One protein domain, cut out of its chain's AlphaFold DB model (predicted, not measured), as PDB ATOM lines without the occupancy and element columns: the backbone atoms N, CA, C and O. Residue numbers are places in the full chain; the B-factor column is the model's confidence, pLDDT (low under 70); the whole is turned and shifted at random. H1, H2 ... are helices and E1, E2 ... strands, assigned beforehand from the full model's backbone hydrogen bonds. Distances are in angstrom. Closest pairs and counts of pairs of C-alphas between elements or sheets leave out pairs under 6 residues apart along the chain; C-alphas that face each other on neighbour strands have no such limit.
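This is residues 4 to 12 and 30 to 124 of the 125 residues of an uncharacterized protein of Prolixibacter sp. NT017 (UniProt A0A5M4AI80). A long, strongly twisted sheet of four strands makes the body, with residues 87 to 92, at the turn between E2 and E3, sticking out at one end. Two short helices lie to one side of the sheet: H1 grazes it and H2 is not on it. The 104 printed residues hold, in chain order, E1, H1, H2, E2, E3 and E4; the sheet order is E1, E2, E3, E4, all antiparallel, and the class is mixed, helices and strands. The whole is only just compact, close to loose, with a radius of gyration of the C-alphas of 15.4 A and spans of 51 by 35 by 28 A.

E3, residues 92 to 107, is 39.8 A long, and E2, residues 75 to 87, 32.6 A. E4, residues 113 to 123, is 27.4 A long and ends at C-alpha 123, (149.849, 166.929, 152.863). E1, residues 4 to 9, is 16.4 A long and begins at C-alpha 4, (146.971, 167.913, 166.705). H1, residues 30 to 41, is 16.4 A long; H2, residues 58 to 66, 12.3 A.

E2, E3 and E4 form a meander, each strand the antiparallel neighbour of the one before, in two hairpins. N 79 and O 101 are 2.9 A apart across E2 and E3, N 102 and O 120 3.1 A across E3 and E4, and N 6 and O 80 3.1 A across E1 and E2, within hydrogen-bond range. E3 bends by 71 degrees at residue 98. H1 and H2, a helical hairpin, only just touch, with 3 pairs of C-alphas within 8 A, through residues 40 to 41 of H1 alone; the closest C-alphas, of Tyr 41 and Ile 58, are 5.7 A apart. They run opposite ways at a steep tilt of 41 degrees. H2 and E4 are apart. Every O i to N i+4 pair in H1 and H2 is within hydrogen-bond range.

The C-alphas of Lys 89 and Asn 109, the two farthest apart, are 53.4 A from each other. Residues 13 to 29 are not printed, and C-alphas 12 and 30 are 13.3 A apart across the cut. The link from H1 to H2 is long, 16 residues. No printed residue has a pLDDT under 70.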
ATOM      1  N   ILE A   4     147.892 168.889 166.124       97.25
ATOM      2  CA  ILE A   4     146.971 167.913 166.705       97.25
ATOM      3  C   ILE A   4     146.715 166.840 165.651       97.25
ATOM      4  O   ILE A   4     146.386 167.169 164.513       97.25
ATOM      5  N   THR A   5     146.864 165.572 166.033       97.62
ATOM      6  CA  THR A   5     146.560 164.424 165.173       97.62
ATOM      7  C   THR A   5     145.378 163.668 165.758       97.62
ATOM      8  O   THR A   5     145.422 163.292 166.929       97.62
ATOM      9  N   TYR A   6     144.326 163.449 164.971       97.56
ATOM     10  CA  TYR A   6     143.156 162.693 165.416       97.56
ATOM     11  C   TYR A   6     142.451 161.981 164.263       97.56
ATOM     12  O   TYR A   6     142.557 162.371 163.101       97.56
ATOM     13  N   ASP A   7     141.702 160.942 164.614       97.12
ATOM     14  CA  ASP A   7     140.925 160.134 163.685       97.12
ATOM     15  C   ASP A   7     139.448 160.547 163.728       97.12
ATOM     16  O   ASP A   7     138.893 160.801 164.795       97.12
ATOM     17  N   THR A   8     138.794 160.590 162.569       97.19
ATOM     18  CA  THR A   8     137.348 160.815 162.437       97.19
ATOM     19  C   THR A   8     136.727 159.694 161.623       97.19
ATOM     20  O   THR A   8     137.162 159.419 160.502       97.19
ATOM     21  N   ILE A   9     135.700 159.061 162.188       97.38
ATOM     22  CA  ILE A   9     134.863 158.093 161.482       97.38
ATOM     23  C   ILE A   9     133.926 158.854 160.547       97.38
ATOM     24  O   ILE A   9     133.247 159.791 160.957       97.38
ATOM     25  N   ILE A  10     133.925 158.451 159.282       97.62
ATOM     26  CA  ILE A  10     133.133 159.059 158.214       97.62
ATOM     27  C   ILE A  10     132.195 158.067 157.525       97.62
ATOM     28  O   ILE A  10     131.374 158.484 156.718       97.62
ATOM     29  N   LEU A  11     132.292 156.775 157.841       96.62
ATOM     30  CA  LEU A  11     131.324 155.736 157.496       96.62
ATOM     31  C   LEU A  11     130.962 155.022 158.790       96.62
ATOM     32  O   LEU A  11     131.864 154.630 159.518       96.62
ATOM     33  N   ASN A  12     129.674 154.884 159.093       95.69
ATOM     34  CA  ASN A  12     129.266 154.185 160.301       95.69
ATOM     35  C   ASN A  12     129.449 152.662 160.127       95.69
ATOM     36  O   ASN A  12     128.720 152.075 159.321       95.69
ATOM     37  N   LYS A  30     130.693 160.330 149.734       97.31
ATOM     38  CA  LYS A  30     131.052 159.835 148.398       97.31
ATOM     39  C   LYS A  30     131.648 160.958 147.551       97.31
ATOM     40  O   LYS A  30     132.707 160.771 146.970       97.31
ATOM     41  N   LYS A  31     130.993 162.122 147.546       97.75
ATOM     42  CA  LYS A  31     131.458 163.289 146.804       97.75
ATOM     43  C   LYS A  31     132.828 163.755 147.292       97.75
ATOM     44  O   LYS A  31     133.707 163.946 146.465       97.75
ATOM     45  N   LEU A  32     133.030 163.876 148.606       98.00
ATOM     46  CA  LEU A  32     134.333 164.268 149.153       98.00
ATOM     47  C   LEU A  32     135.443 163.305 148.714       98.00
ATOM     48  O   LEU A  32     136.500 163.745 148.270       98.00
ATOM     49  N   ILE A  33     135.215 161.998 148.863       98.25
ATOM     50  CA  ILE A  33     136.208 160.985 148.507       98.25
ATOM     51  C   ILE A  33     136.498 161.021 147.004       98.25
ATOM     52  O   ILE A  33     137.665 161.028 146.623       98.25
ATOM     53  N   ASP A  34     135.474 161.111 146.157       98.31
ATOM     54  CA  ASP A  34     135.664 161.208 144.709       98.31
ATOM     55  C   ASP A  34     136.435 162.474 144.318       98.31
ATOM     56  O   ASP A  34     137.429 162.373 143.601       98.31
ATOM     57  N   ASP A  35     136.070 163.636 144.868       98.31
ATOM     58  CA  ASP A  35     136.752 164.906 144.599       98.31
ATOM     59  C   ASP A  35     138.244 164.850 145.004       98.31
ATOM     60  O   ASP A  35     139.103 165.409 144.314       98.31
ATOM     61  N   ILE A  36     138.584 164.157 146.101       98.00
ATOM     62  CA  ILE A  36     139.980 163.955 146.532       98.00
ATOM     63  C   ILE A  36     140.747 163.104 145.518       98.00
ATOM     64  O   ILE A  36     141.852 163.477 145.115       98.00
ATOM     65  N   PHE A  37     140.184 161.968 145.104       98.06
ATOM     66  CA  PHE A  37     140.826 161.093 144.123       98.06
ATOM     67  C   PHE A  37     140.978 161.789 142.770       98.06
ATOM     68  O   PHE A  37     142.051 161.724 142.171       98.06
ATOM     69  N   ASP A  38     139.965 162.530 142.327       98.44
ATOM     70  CA  ASP A  38     140.013 163.309 141.091       98.44
ATOM     71  C   ASP A  38     141.104 164.387 141.152       98.44
ATOM     72  O   ASP A  38     141.852 164.580 140.190       98.44
ATOM     73  N   ALA A  39     141.273 165.051 142.299       98.38
ATOM     74  CA  ALA A  39     142.357 166.007 142.504       98.38
ATOM     75  C   ALA A  39     143.746 165.340 142.496       98.38
ATOM     76  O   ALA A  39     144.690 165.922 141.951       98.38
ATOM     77  N   VAL A  40     143.885 164.124 143.037       98.06
ATOM     78  CA  VAL A  40     145.119 163.325 142.927       98.06
ATOM     79  C   VAL A  40     145.382 162.941 141.469       98.06
ATOM     80  O   VAL A  40     146.490 163.131 140.970       98.06
ATOM     81  N   TYR A  41     144.369 162.472 140.740       98.12
ATOM     82  CA  TYR A  41     144.496 162.076 139.334       98.12
ATOM     83  C   TYR A  41     144.798 163.239 138.400       98.12
ATOM     84  O   TYR A  41     145.506 163.057 137.410       98.12
ATOM     85  N   ALA A  42     144.303 164.430 138.729       98.12
ATOM     86  CA  ALA A  42     144.622 165.670 138.038       98.12
ATOM     87  C   ALA A  42     146.001 166.245 138.422       98.12
ATOM     88  O   ALA A  42     146.383 167.289 137.898       98.12
ATOM     89  N   GLY A  43     146.731 165.621 139.356       97.25
ATOM     90  CA  GLY A  43     148.028 166.101 139.839       97.25
ATOM     91  C   GLY A  43     147.955 167.355 140.719       97.25
ATOM     92  O   GLY A  43     148.983 167.969 140.993       97.25
ATOM     93  N   LYS A  44     146.755 167.746 141.170       97.75
ATOM     94  CA  LYS A  44     146.552 168.883 142.087       97.75
ATOM     95  C   LYS A  44     146.937 168.528 143.521       97.75
ATOM     96  O   LYS A  44     147.368 169.399 144.269       97.75
ATOM     97  N   LEU A  45     146.777 167.258 143.897       97.94
ATOM     98  CA  LEU A  45     147.202 166.707 145.180       97.94
ATOM     99  C   LEU A  45     148.234 165.604 144.957       97.94
ATOM    100  O   LEU A  45     148.148 164.838 143.999       97.94
ATOM    101  N   THR A  46     149.209 165.513 145.859       97.62
ATOM    102  CA  THR A  46     150.200 164.432 145.851       97.62
ATOM    103  C   THR A  46     149.839 163.409 146.921       97.62
ATOM    104  O   THR A  46     149.801 163.743 148.104       97.62
ATOM    105  N   ALA A  47     149.599 162.168 146.500       97.88
ATOM    106  CA  ALA A  47     149.416 161.040 147.403       97.88
ATOM    107  C   ALA A  47     150.774 160.521 147.896       97.88
ATOM    108  O   ALA A  47     151.735 160.406 147.131       97.88
ATOM    109  N   LEU A  48     150.845 160.197 149.180       98.38
ATOM    110  CA  LEU A  48     152.036 159.723 149.873       98.38
ATOM    111  C   LEU A  48     151.747 158.387 150.552       98.38
ATOM    112  O   LEU A  48     150.676 158.186 151.130       98.38
ATOM    113  N   ASP A  49     152.746 157.519 150.575       97.44
ATOM    114  CA  ASP A  49     152.755 156.352 151.440       97.44
ATOM    115  C   ASP A  49     152.690 156.790 152.910       97.44
ATOM    116  O   ASP A  49     153.414 157.686 153.366       97.44
ATOM    117  N   TYR A  50     151.789 156.168 153.665       95.56
ATOM    118  CA  TYR A  50     151.530 156.569 155.042       95.56
ATOM    119  C   TYR A  50     152.726 156.323 155.978       95.56
ATOM    120  O   TYR A  50     152.928 157.105 156.906       95.56
ATOM    121  N   PHE A  51     153.533 155.285 155.752       94.62
ATOM    122  CA  PHE A  51     154.627 154.918 156.659       94.62
ATOM    123  C   PHE A  51     155.951 155.570 156.264       94.62
ATOM    124  O   PHE A  51     156.679 156.082 157.107       94.62
ATOM    125  N   THR A  52     156.250 155.569 154.971       97.31
ATOM    126  CA  THR A  52     157.542 155.980 154.412       97.31
ATOM    127  C   THR A  52     157.538 157.409 153.886       97.31
ATOM    128  O   THR A  52     158.605 157.944 153.595       97.31
ATOM    129  N   ARG A  53     156.357 158.032 153.728       96.75
ATOM    130  CA  ARG A  53     156.174 159.344 153.077       96.75
ATOM    131  C   ARG A  53     156.666 159.393 151.627       96.75
ATOM    132  O   ARG A  53     156.749 160.473 151.039       96.75
ATOM    133  N   LYS A  54     156.955 158.241 151.016       97.94
ATOM    134  CA  LYS A  54     157.284 158.153 149.596       97.94
ATOM    135  C   LYS A  54     156.090 158.652 148.778       97.94
ATOM    136  O   LYS A  54     154.958 158.253 149.030       97.94
ATOM    137  N   LYS A  55     156.342 159.506 147.787       98.12
ATOM    138  CA  LYS A  55     155.311 159.952 146.842       98.12
ATOM    139  C   LYS A  55     154.871 158.787 145.962       98.12
ATOM    140  O   LYS A  55     155.725 158.112 145.388       98.12
ATOM    141  N   TYR A  56     153.565 158.608 145.823       97.75
ATOM    142  CA  TYR A  56     153.005 157.803 144.749       97.75
ATOM    143  C   TYR A  56     152.872 158.659 143.491       97.75
ATOM    144  O   TYR A  56     152.452 159.817 143.533       97.75
ATOM    145  N   SER A  57     153.214 158.076 142.354       97.88
ATOM    146  CA  SER A  57     152.820 158.577 141.046       97.88
ATOM    147  C   SER A  57     151.317 158.381 140.829       97.88
ATOM    148  O   SER A  57     150.688 157.497 141.408       97.88
ATOM    149  N   ILE A  58     150.732 159.175 139.928       98.06
ATOM    150  CA  ILE A  58     149.310 159.060 139.565       98.06
ATOM    151  C   ILE A  58     148.970 157.639 139.081       98.06
ATOM    152  O   ILE A  58     147.898 157.124 139.392       98.06
ATOM    153  N   GLN A  59     149.879 156.996 138.340       97.81
ATOM    154  CA  GLN A  59     149.668 155.634 137.838       97.81
ATOM    155  C   GLN A  59     149.709 154.589 138.953       97.81
ATOM    156  O   GLN A  59     148.898 153.670 138.928       97.81
ATOM    157  N   GLU A  60     150.580 154.747 139.955       97.06
ATOM    158  CA  GLU A  60     150.574 153.876 141.139       97.06
ATOM    159  C   GLU A  60     149.237 153.981 141.880       97.06
ATOM    160  O   GLU A  60     148.632 152.953 142.165       97.06
ATOM    161  N   VAL A  61     148.707 155.191 142.102       96.50
ATOM    162  CA  VAL A  61     147.403 155.355 142.777       96.50
ATOM    163  C   VAL A  61     146.265 154.714 141.971       96.50
ATOM    164  O   VAL A  61     145.408 154.042 142.543       96.50
ATOM    165  N   LYS A  62     146.256 154.880 140.641       96.50
ATOM    166  CA  LYS A  62     145.269 154.224 139.765       96.50
ATOM    167  C   LYS A  62     145.389 152.702 139.801       96.50
ATOM    168  O   LYS A  62     144.371 152.020 139.846       96.50
ATOM    169  N   ALA A  63     146.610 152.169 139.802       96.06
ATOM    170  CA  ALA A  63     146.851 150.733 139.888       96.06
ATOM    171  C   ALA A  63     146.423 150.162 141.248       96.06
ATOM    172  O   ALA A  63     145.820 149.093 141.291       96.06
ATOM    173  N   MET A  64     146.672 150.886 142.346       93.75
ATOM    174  CA  MET A  64     146.202 150.498 143.679       93.75
ATOM    175  C   MET A  64     144.672 150.412 143.724       93.75
ATOM    176  O   MET A  64     144.142 149.418 144.210       93.75
ATOM    177  N   GLU A  65     143.959 151.396 143.170       93.62
ATOM    178  CA  GLU A  65     142.493 151.348 143.076       93.62
ATOM    179  C   GLU A  65     142.006 150.204 142.169       93.62
ATOM    180  O   GLU A  65     141.108 149.452 142.543       93.62
ATOM    181  N   ALA A  66     142.632 150.017 141.005       95.19
ATOM    182  CA  ALA A  66     142.268 148.960 140.061       95.19
ATOM    183  C   ALA A  66     142.556 147.541 140.584       95.19
ATOM    184  O   ALA A  66     141.923 146.588 140.135       95.19
ATOM    185  N   SER A  67     143.490 147.388 141.529       94.38
ATOM    186  CA  SER A  67     143.827 146.092 142.132       94.38
ATOM    187  C   SER A  67     142.668 145.466 142.919       94.38
ATOM    188  O   SER A  67     142.674 144.261 143.162       94.38
ATOM    189  N   GLY A  68     141.695 146.279 143.346       90.62
ATOM    190  CA  GLY A  68     140.624 145.857 144.244       90.62
ATOM    191  C   GLY A  68     141.062 145.673 145.702       90.62
ATOM    192  O   GLY A  68     140.244 145.243 146.513       90.62
ATOM    193  N   GLU A  69     142.311 146.009 146.063       87.94
ATOM    194  CA  GLU A  69     142.787 145.960 147.456       87.94
ATOM    195  C   GLU A  69     141.912 146.821 148.381       87.94
ATOM    196  O   GLU A  69     141.610 146.433 149.511       87.94
ATOM    197  N   PHE A  70     141.470 147.975 147.885       92.69
ATOM    198  CA  PHE A  70     140.466 148.805 148.529       92.69
ATOM    199  C   PHE A  70     139.448 149.279 147.498       92.69
ATOM    200  O   PHE A  70     139.703 149.300 146.296       92.69
ATOM    201  N   THR A  71     138.300 149.720 147.994       93.25
ATOM    202  CA  THR A  71     137.291 150.406 147.195       93.25
ATOM    203  C   THR A  71     136.896 151.699 147.908       93.25
ATOM    204  O   THR A  71     136.877 151.760 149.142       93.25
ATOM    205  N   ARG A  72     136.631 152.775 147.155       95.25
ATOM    206  CA  ARG A  72     136.347 154.109 147.728       95.25
ATOM    207  C   ARG A  72     135.149 154.106 148.675       95.25
ATOM    208  O   ARG A  72     135.142 154.820 149.675       95.25
ATOM    209  N   ASP A  73     134.149 153.278 148.390       94.69
ATOM    210  CA  ASP A  73     132.959 153.096 149.219       94.69
ATOM    211  C   ASP A  73     133.285 152.549 150.614       94.69
ATOM    212  O   ASP A  73     132.541 152.846 151.546       94.69
ATOM    213  N   LYS A  74     134.420 151.865 150.795       95.00
ATOM    214  CA  LYS A  74     134.890 151.365 152.095       95.00
ATOM    215  C   LYS A  74     135.765 152.350 152.866       95.00
ATOM    216  O   LYS A  74     136.212 152.027 153.964       95.00
ATOM    217  N   ILE A  75     136.042 153.542 152.329       97.62
ATOM    218  CA  ILE A  75     136.804 154.573 153.048       97.62
ATOM    219  C   ILE A  75     135.941 155.130 154.185       97.62
ATOM    220  O   ILE A  75     135.049 155.952 153.965       97.62
ATOM    221  N   GLY A  76     136.200 154.635 155.395       97.12
ATOM    222  CA  GLY A  76     135.396 154.889 156.587       97.12
ATOM    223  C   GLY A  76     136.061 155.756 157.645       97.12
ATOM    224  O   GLY A  76     135.394 156.179 158.588       97.12
ATOM    225  N   LYS A  77     137.341 156.100 157.471       98.06
ATOM    226  CA  LYS A  77     138.074 156.951 158.409       98.06
ATOM    227  C   LYS A  77     138.959 157.955 157.693       98.06
ATOM    228  O   LYS A  77     139.600 157.625 156.695       98.06
ATOM    229  N   ILE A  78     139.054 159.152 158.260       98.44
ATOM    230  CA  ILE A  78     140.096 160.120 157.924       98.44
ATOM    231  C   ILE A  78     140.897 160.420 159.186       98.44
ATOM    232  O   ILE A  78     140.324 160.765 160.216       98.44
ATOM    233  N   GLN A  79     142.218 160.290 159.107       98.50
ATOM    234  CA  GLN A  79     143.113 160.854 160.114       98.50
ATOM    235  C   GLN A  79     143.538 162.245 159.671       98.50
ATOM    236  O   GLN A  79     144.060 162.389 158.566       98.50
ATOM    237  N   PHE A  80     143.367 163.242 160.527       98.44
ATOM    238  CA  PHE A  80     143.787 164.610 160.266       98.44
ATOM    239  C   PHE A  80     145.035 164.963 161.063       98.44
ATOM    240  O   PHE A  80     145.147 164.602 162.232       98.44
ATOM    241  N   ASP A  81     145.931 165.724 160.437       97.88
ATOM    242  CA  ASP A  81     146.870 166.588 161.148       97.88
ATOM    243  C   ASP A  81     146.377 168.030 161.010       97.88
ATOM    244  O   ASP A  81     146.305 168.563 159.898       97.88
ATOM    245  N   GLU A  82     146.069 168.685 162.126       97.69
ATOM    246  CA  GLU A  82     145.534 170.043 162.140       97.69
ATOM    247  C   GLU A  82     146.320 170.992 163.044       97.69
ATOM    248  O   GLU A  82     146.996 170.591 163.995       97.69
ATOM    249  N   GLN A  83     146.175 172.283 162.761       96.94
ATOM    250  CA  GLN A  83     146.560 173.372 163.650       96.94
ATOM    251  C   GLN A  83     145.308 174.095 164.122       96.94
ATOM    252  O   GLN A  83     144.482 174.512 163.306       96.94
ATOM    253  N   TRP A  84     145.163 174.236 165.435       96.06
ATOM    254  CA  TRP A  84     144.052 174.959 166.047       96.06
ATOM    255  C   TRP A  84     144.576 176.258 166.634       96.06
ATOM    256  O   TRP A  84     145.650 176.285 167.238       96.06
ATOM    257  N   TYR A  85     143.831 177.338 166.446       94.69
ATOM    258  CA  TYR A  85     144.168 178.626 167.031       94.69
ATOM    259  C   TYR A  85     142.920 179.462 167.264       94.69
ATOM    260  O   TYR A  85     141.932 179.362 166.532       94.69
ATOM    261  N   TRP A  86     142.979 180.281 168.307       96.25
ATOM    262  CA  TRP A  86     141.973 181.288 168.585       96.25
ATOM    263  C   TRP A  86     142.265 182.525 167.729       96.25
ATOM    264  O   TRP A  86     143.342 183.110 167.813       96.25
ATOM    265  N   ASP A  87     141.335 182.882 166.849       96.25
ATOM    266  CA  ASP A  87     141.371 184.114 166.062       96.25
ATOM    267  C   ASP A  87     140.843 185.253 166.942       96.25
ATOM    268  O   ASP A  87     139.649 185.550 166.921       96.25
ATOM    269  N   GLU A  88     141.734 185.853 167.741       96.56
ATOM    270  CA  GLU A  88     141.427 186.928 168.707       96.56
ATOM    271  C   GLU A  88     140.719 188.128 168.072       96.56
ATOM    272  O   GLU A  88     139.942 188.812 168.725       96.56
ATOM    273  N   LYS A  89     140.951 188.386 166.781       97.12
ATOM    274  CA  LYS A  89     140.314 189.506 166.080       97.12
ATOM    275  C   LYS A  89     138.821 189.272 165.845       97.12
ATOM    276  O   LYS A  89     138.062 190.231 165.742       97.12
ATOM    277  N   ASN A  90     138.418 188.015 165.672       97.31
ATOM    278  CA  ASN A  90     137.056 187.647 165.285       97.31
ATOM    279  C   ASN A  90     136.375 186.713 166.300       97.31
ATOM    280  O   ASN A  90     135.368 186.094 165.935       97.31
ATOM    281  N   ASP A  91     136.965 186.569 167.493       97.06
ATOM    282  CA  ASP A  91     136.534 185.730 168.618       97.06
ATOM    283  C   ASP A  91     136.022 184.351 168.202       97.06
ATOM    284  O   ASP A  91     134.894 183.944 168.495       97.06
ATOM    285  N   ARG A  92     136.849 183.618 167.452       97.69
ATOM    286  CA  ARG A  92     136.472 182.290 166.958       97.69
ATOM    287  C   ARG A  92     137.634 181.320 166.911       97.69
ATOM    288  O   ARG A  92     138.757 181.668 166.555       97.69
ATOM    289  N   LEU A  93     137.329 180.052 167.164       97.12
ATOM    290  CA  LEU A  93     138.266 178.966 166.919       97.12
ATOM    291  C   LEU A  93     138.416 178.738 165.410       97.12
ATOM    292  O   LEU A  93     137.431 178.601 164.681       97.12
ATOM    293  N   ARG A  94     139.660 178.645 164.946       96.62
ATOM    294  CA  ARG A  94     140.009 178.231 163.589       96.62
ATOM    295  C   ARG A  94     140.755 176.908 163.636       96.62
ATOM    296  O   ARG A  94     141.608 176.690 164.495       96.62
ATOM    297  N   LYS A  95     140.447 176.049 162.669       96.38
ATOM    298  CA  LYS A  95     141.165 174.803 162.406       96.38
ATOM    299  C   LYS A  95     141.734 174.876 160.995       96.38
ATOM    300  O   LYS A  95     141.008 175.222 160.063       96.38
ATOM    301  N   LYS A  96     143.025 174.587 160.838       96.62
ATOM    302  CA  LYS A  96     143.675 174.417 159.533       96.62
ATOM    303  C   LYS A  96     144.094 172.958 159.397       96.62
ATOM    304  O   LYS A  96     144.987 172.522 160.121       96.62
ATOM    305  N   VAL A  97     143.485 172.236 158.458       97.38
ATOM    306  CA  VAL A  97     143.958 170.907 158.053       97.38
ATOM    307  C   VAL A  97     145.283 171.075 157.316       97.38
ATOM    308  O   VAL A  97     145.368 171.803 156.330       97.38
ATOM    309  N   THR A  98     146.320 170.414 157.815       97.50
ATOM    310  CA  THR A  98     147.670 170.401 157.228       97.50
ATOM    311  C   THR A  98     147.992 169.073 156.561       97.50
ATOM    312  O   THR A  98     148.807 169.026 155.648       97.50
ATOM    313  N   ALA A  99     147.320 167.993 156.952       98.06
ATOM    314  CA  ALA A  99     147.362 166.735 156.228       98.06
ATOM    315  C   ALA A  99     146.122 165.893 156.513       98.06
ATOM    316  O   ALA A  99     145.467 166.063 157.543       98.06
ATOM    317  N   MET A 100     145.848 164.948 155.620       98.12
ATOM    318  CA  MET A 100     144.844 163.914 155.833       98.12
ATOM    319  C   MET A 100     145.330 162.550 155.348       98.12
ATOM    320  O   MET A 100     146.025 162.459 154.339       98.12
ATOM    321  N   THR A 101     144.937 161.484 156.035       98.50
ATOM    322  CA  THR A 101     145.143 160.097 155.597       98.50
ATOM    323  C   THR A 101     143.790 159.421 155.459       98.50
ATOM    324  O   THR A 101     143.038 159.355 156.432       98.50
ATOM    325  N   LEU A 102     143.494 158.891 154.272       98.19
ATOM    326  CA  LEU A 102     142.280 158.112 154.034       98.19
ATOM    327  C   LEU A 102     142.491 156.674 154.509       98.19
ATOM    328  O   LEU A 102     143.510 156.066 154.185       98.19
ATOM    329  N   GLY A 103     141.540 156.131 155.266       97.75
ATOM    330  CA  GLY A 103     141.566 154.758 155.759       97.75
ATOM    331  C   GLY A 103     140.316 153.988 155.357       97.75
ATOM    332  O   GLY A 103     139.200 154.456 155.591       97.75
ATOM    333  N   TYR A 104     140.501 152.798 154.785       97.06
ATOM    334  CA  TYR A 104     139.404 151.897 154.443       97.06
ATOM    335  C   TYR A 104     139.208 150.823 155.505       97.06
ATOM    336  O   TYR A 104     140.168 150.379 156.137       97.06
ATOM    337  N   GLU A 105     137.954 150.440 155.715       95.94
ATOM    338  CA  GLU A 105     137.567 149.439 156.703       95.94
ATOM    339  C   GLU A 105     138.118 148.057 156.346       95.94
ATOM    340  O   GLU A 105     138.006 147.580 155.213       95.94
ATOM    341  N   VAL A 106     138.679 147.390 157.351       94.31
ATOM    342  CA  VAL A 106     139.091 145.991 157.297       94.31
ATOM    343  C   VAL A 106     138.240 145.224 158.299       94.31
ATOM    344  O   VAL A 106     138.171 145.584 159.475       94.31
ATOM    345  N   TRP A 107     137.610 144.156 157.824       92.56
ATOM    346  CA  TRP A 107     136.656 143.347 158.575       92.56
ATOM    347  C   TRP A 107     137.244 141.969 158.881       92.56
ATOM    348  O   TRP A 107     138.046 141.439 158.110       92.56
ATOM    349  N   ASN A 108     136.859 141.399 160.017       91.62
ATOM    350  CA  ASN A 108     137.123 140.002 160.346       91.62
ATOM    351  C   ASN A 108     136.122 139.077 159.629       91.62
ATOM    352  O   ASN A 108     135.098 139.521 159.109       91.62
ATOM    353  N   ASN A 109     136.392 137.768 159.645       92.12
ATOM    354  CA  ASN A 109     135.504 136.763 159.041       92.12
ATOM    355  C   ASN A 109     134.118 136.701 159.708       92.12
ATOM    356  O   ASN A 109     133.157 136.265 159.085       92.12
ATOM    357  N   ASP A 110     134.012 137.144 160.961       91.31
ATOM    358  CA  ASP A 110     132.765 137.232 161.729       91.31
ATOM    359  C   ASP A 110     132.005 138.553 161.503       91.31
ATOM    360  O   ASP A 110     131.047 138.846 162.213       91.31
ATOM    361  N   SER A 111     132.411 139.353 160.511       86.12
ATOM    362  CA  SER A 111     131.837 140.673 160.207       86.12
ATOM    363  C   SER A 111     132.000 141.718 161.317       86.12
ATOM    364  O   SER A 111     131.324 142.744 161.297       86.12
ATOM    365  N   THR A 112     132.925 141.517 162.260       90.00
ATOM    366  CA  THR A 112     133.338 142.576 163.191       90.00
ATOM    367  C   THR A 112     134.391 143.483 162.550       90.00
ATOM    368  O   THR A 112     135.266 143.026 161.803       90.00
ATOM    369  N   LEU A 113     134.313 144.793 162.814       92.50
ATOM    370  CA  LEU A 113     135.304 145.743 162.310       92.50
ATOM    371  C   LEU A 113     136.644 145.494 163.012       92.50
ATOM    372  O   LEU A 113     136.769 145.695 164.219       92.50
ATOM    373  N   ARG A 114     137.670 145.106 162.248       93.69
ATOM    374  CA  ARG A 114     139.031 144.912 162.766       93.69
ATOM    375  C   ARG A 114     139.773 146.238 162.907       93.69
ATOM    376  O   ARG A 114     140.584 146.405 163.813       93.69
ATOM    377  N   GLY A 115     139.543 147.164 161.978       94.00
ATOM    378  CA  GLY A 115     140.180 148.475 161.975       94.00
ATOM    379  C   GLY A 115     140.154 149.136 160.603       94.00
ATOM    380  O   GLY A 115     139.348 148.785 159.748       94.00
ATOM    381  N   HIS A 116     141.060 150.092 160.398       96.69
ATOM    382  CA  HIS A 116     141.196 150.808 159.133       96.69
ATOM    383  C   HIS A 116     142.636 150.740 158.633       96.69
ATOM    384  O   HIS A 116     143.556 151.082 159.383       96.69
ATOM    385  N   LYS A 117     142.833 150.346 157.373       96.38
ATOM    386  CA  LYS A 117     144.148 150.358 156.721       96.38
ATOM    387  C   LYS A 117     144.296 151.644 155.891       96.38
ATOM    388  O   LYS A 117     143.335 152.034 155.226       96.38
ATOM    389  N   PRO A 118     145.443 152.347 155.952       97.12
ATOM    390  CA  PRO A 118     145.638 153.563 155.170       97.12
ATOM    391  C   PRO A 118     145.665 153.251 153.669       97.12
ATOM    392  O   PRO A 118     146.292 152.280 153.250       97.12
ATOM    393  N   VAL A 119     145.007 154.098 152.878       96.94
ATOM    394  CA  VAL A 119     145.094 154.110 151.413       96.94
ATOM    395  C   VAL A 119     146.325 154.917 151.002       96.94
ATOM    396  O   VAL A 119     147.301 154.381 150.493       96.94
ATOM    397  N   PHE A 120     146.294 156.218 151.281       97.31
ATOM    398  CA  PHE A 120     147.408 157.141 151.126       97.31
ATOM    399  C   PHE A 120     147.180 158.362 152.019       97.31
ATOM    400  O   PHE A 120     146.070 158.626 152.500       97.31
ATOM    401  N   ARG A 121     148.249 159.126 152.220       98.38
ATOM    402  CA  ARG A 121     148.236 160.428 152.879       98.38
ATOM    403  C   ARG A 121     148.357 161.554 151.858       98.38
ATOM    404  O   ARG A 121     149.049 161.413 150.860       98.38
ATOM    405  N   ILE A 122     147.731 162.684 152.150       98.44
ATOM    406  CA  ILE A 122     147.894 163.953 151.447       98.44
ATOM    407  C   ILE A 122     148.378 164.986 152.461       98.44
ATOM    408  O   ILE A 122     147.848 165.058 153.570       98.44
ATOM    409  N   GLU A 123     149.366 165.787 152.081       97.31
ATOM    410  CA  GLU A 123     149.849 166.929 152.863       97.31
ATOM    411  C   GLU A 123     149.510 168.224 152.119       97.31
ATOM    412  O   GLU A 123     149.675 168.311 150.901       97.31
ATOM    413  N   PHE A 124     148.988 169.207 152.850       95.00
ATOM    414  CA  PHE A 124     148.560 170.505 152.338       95.00
ATOM    415  C   PHE A 124     149.576 171.574 152.747       95.00
ATOM    416  O   PHE A 124     149.984 171.631 153.908       95.00
TER     417      PHE A 124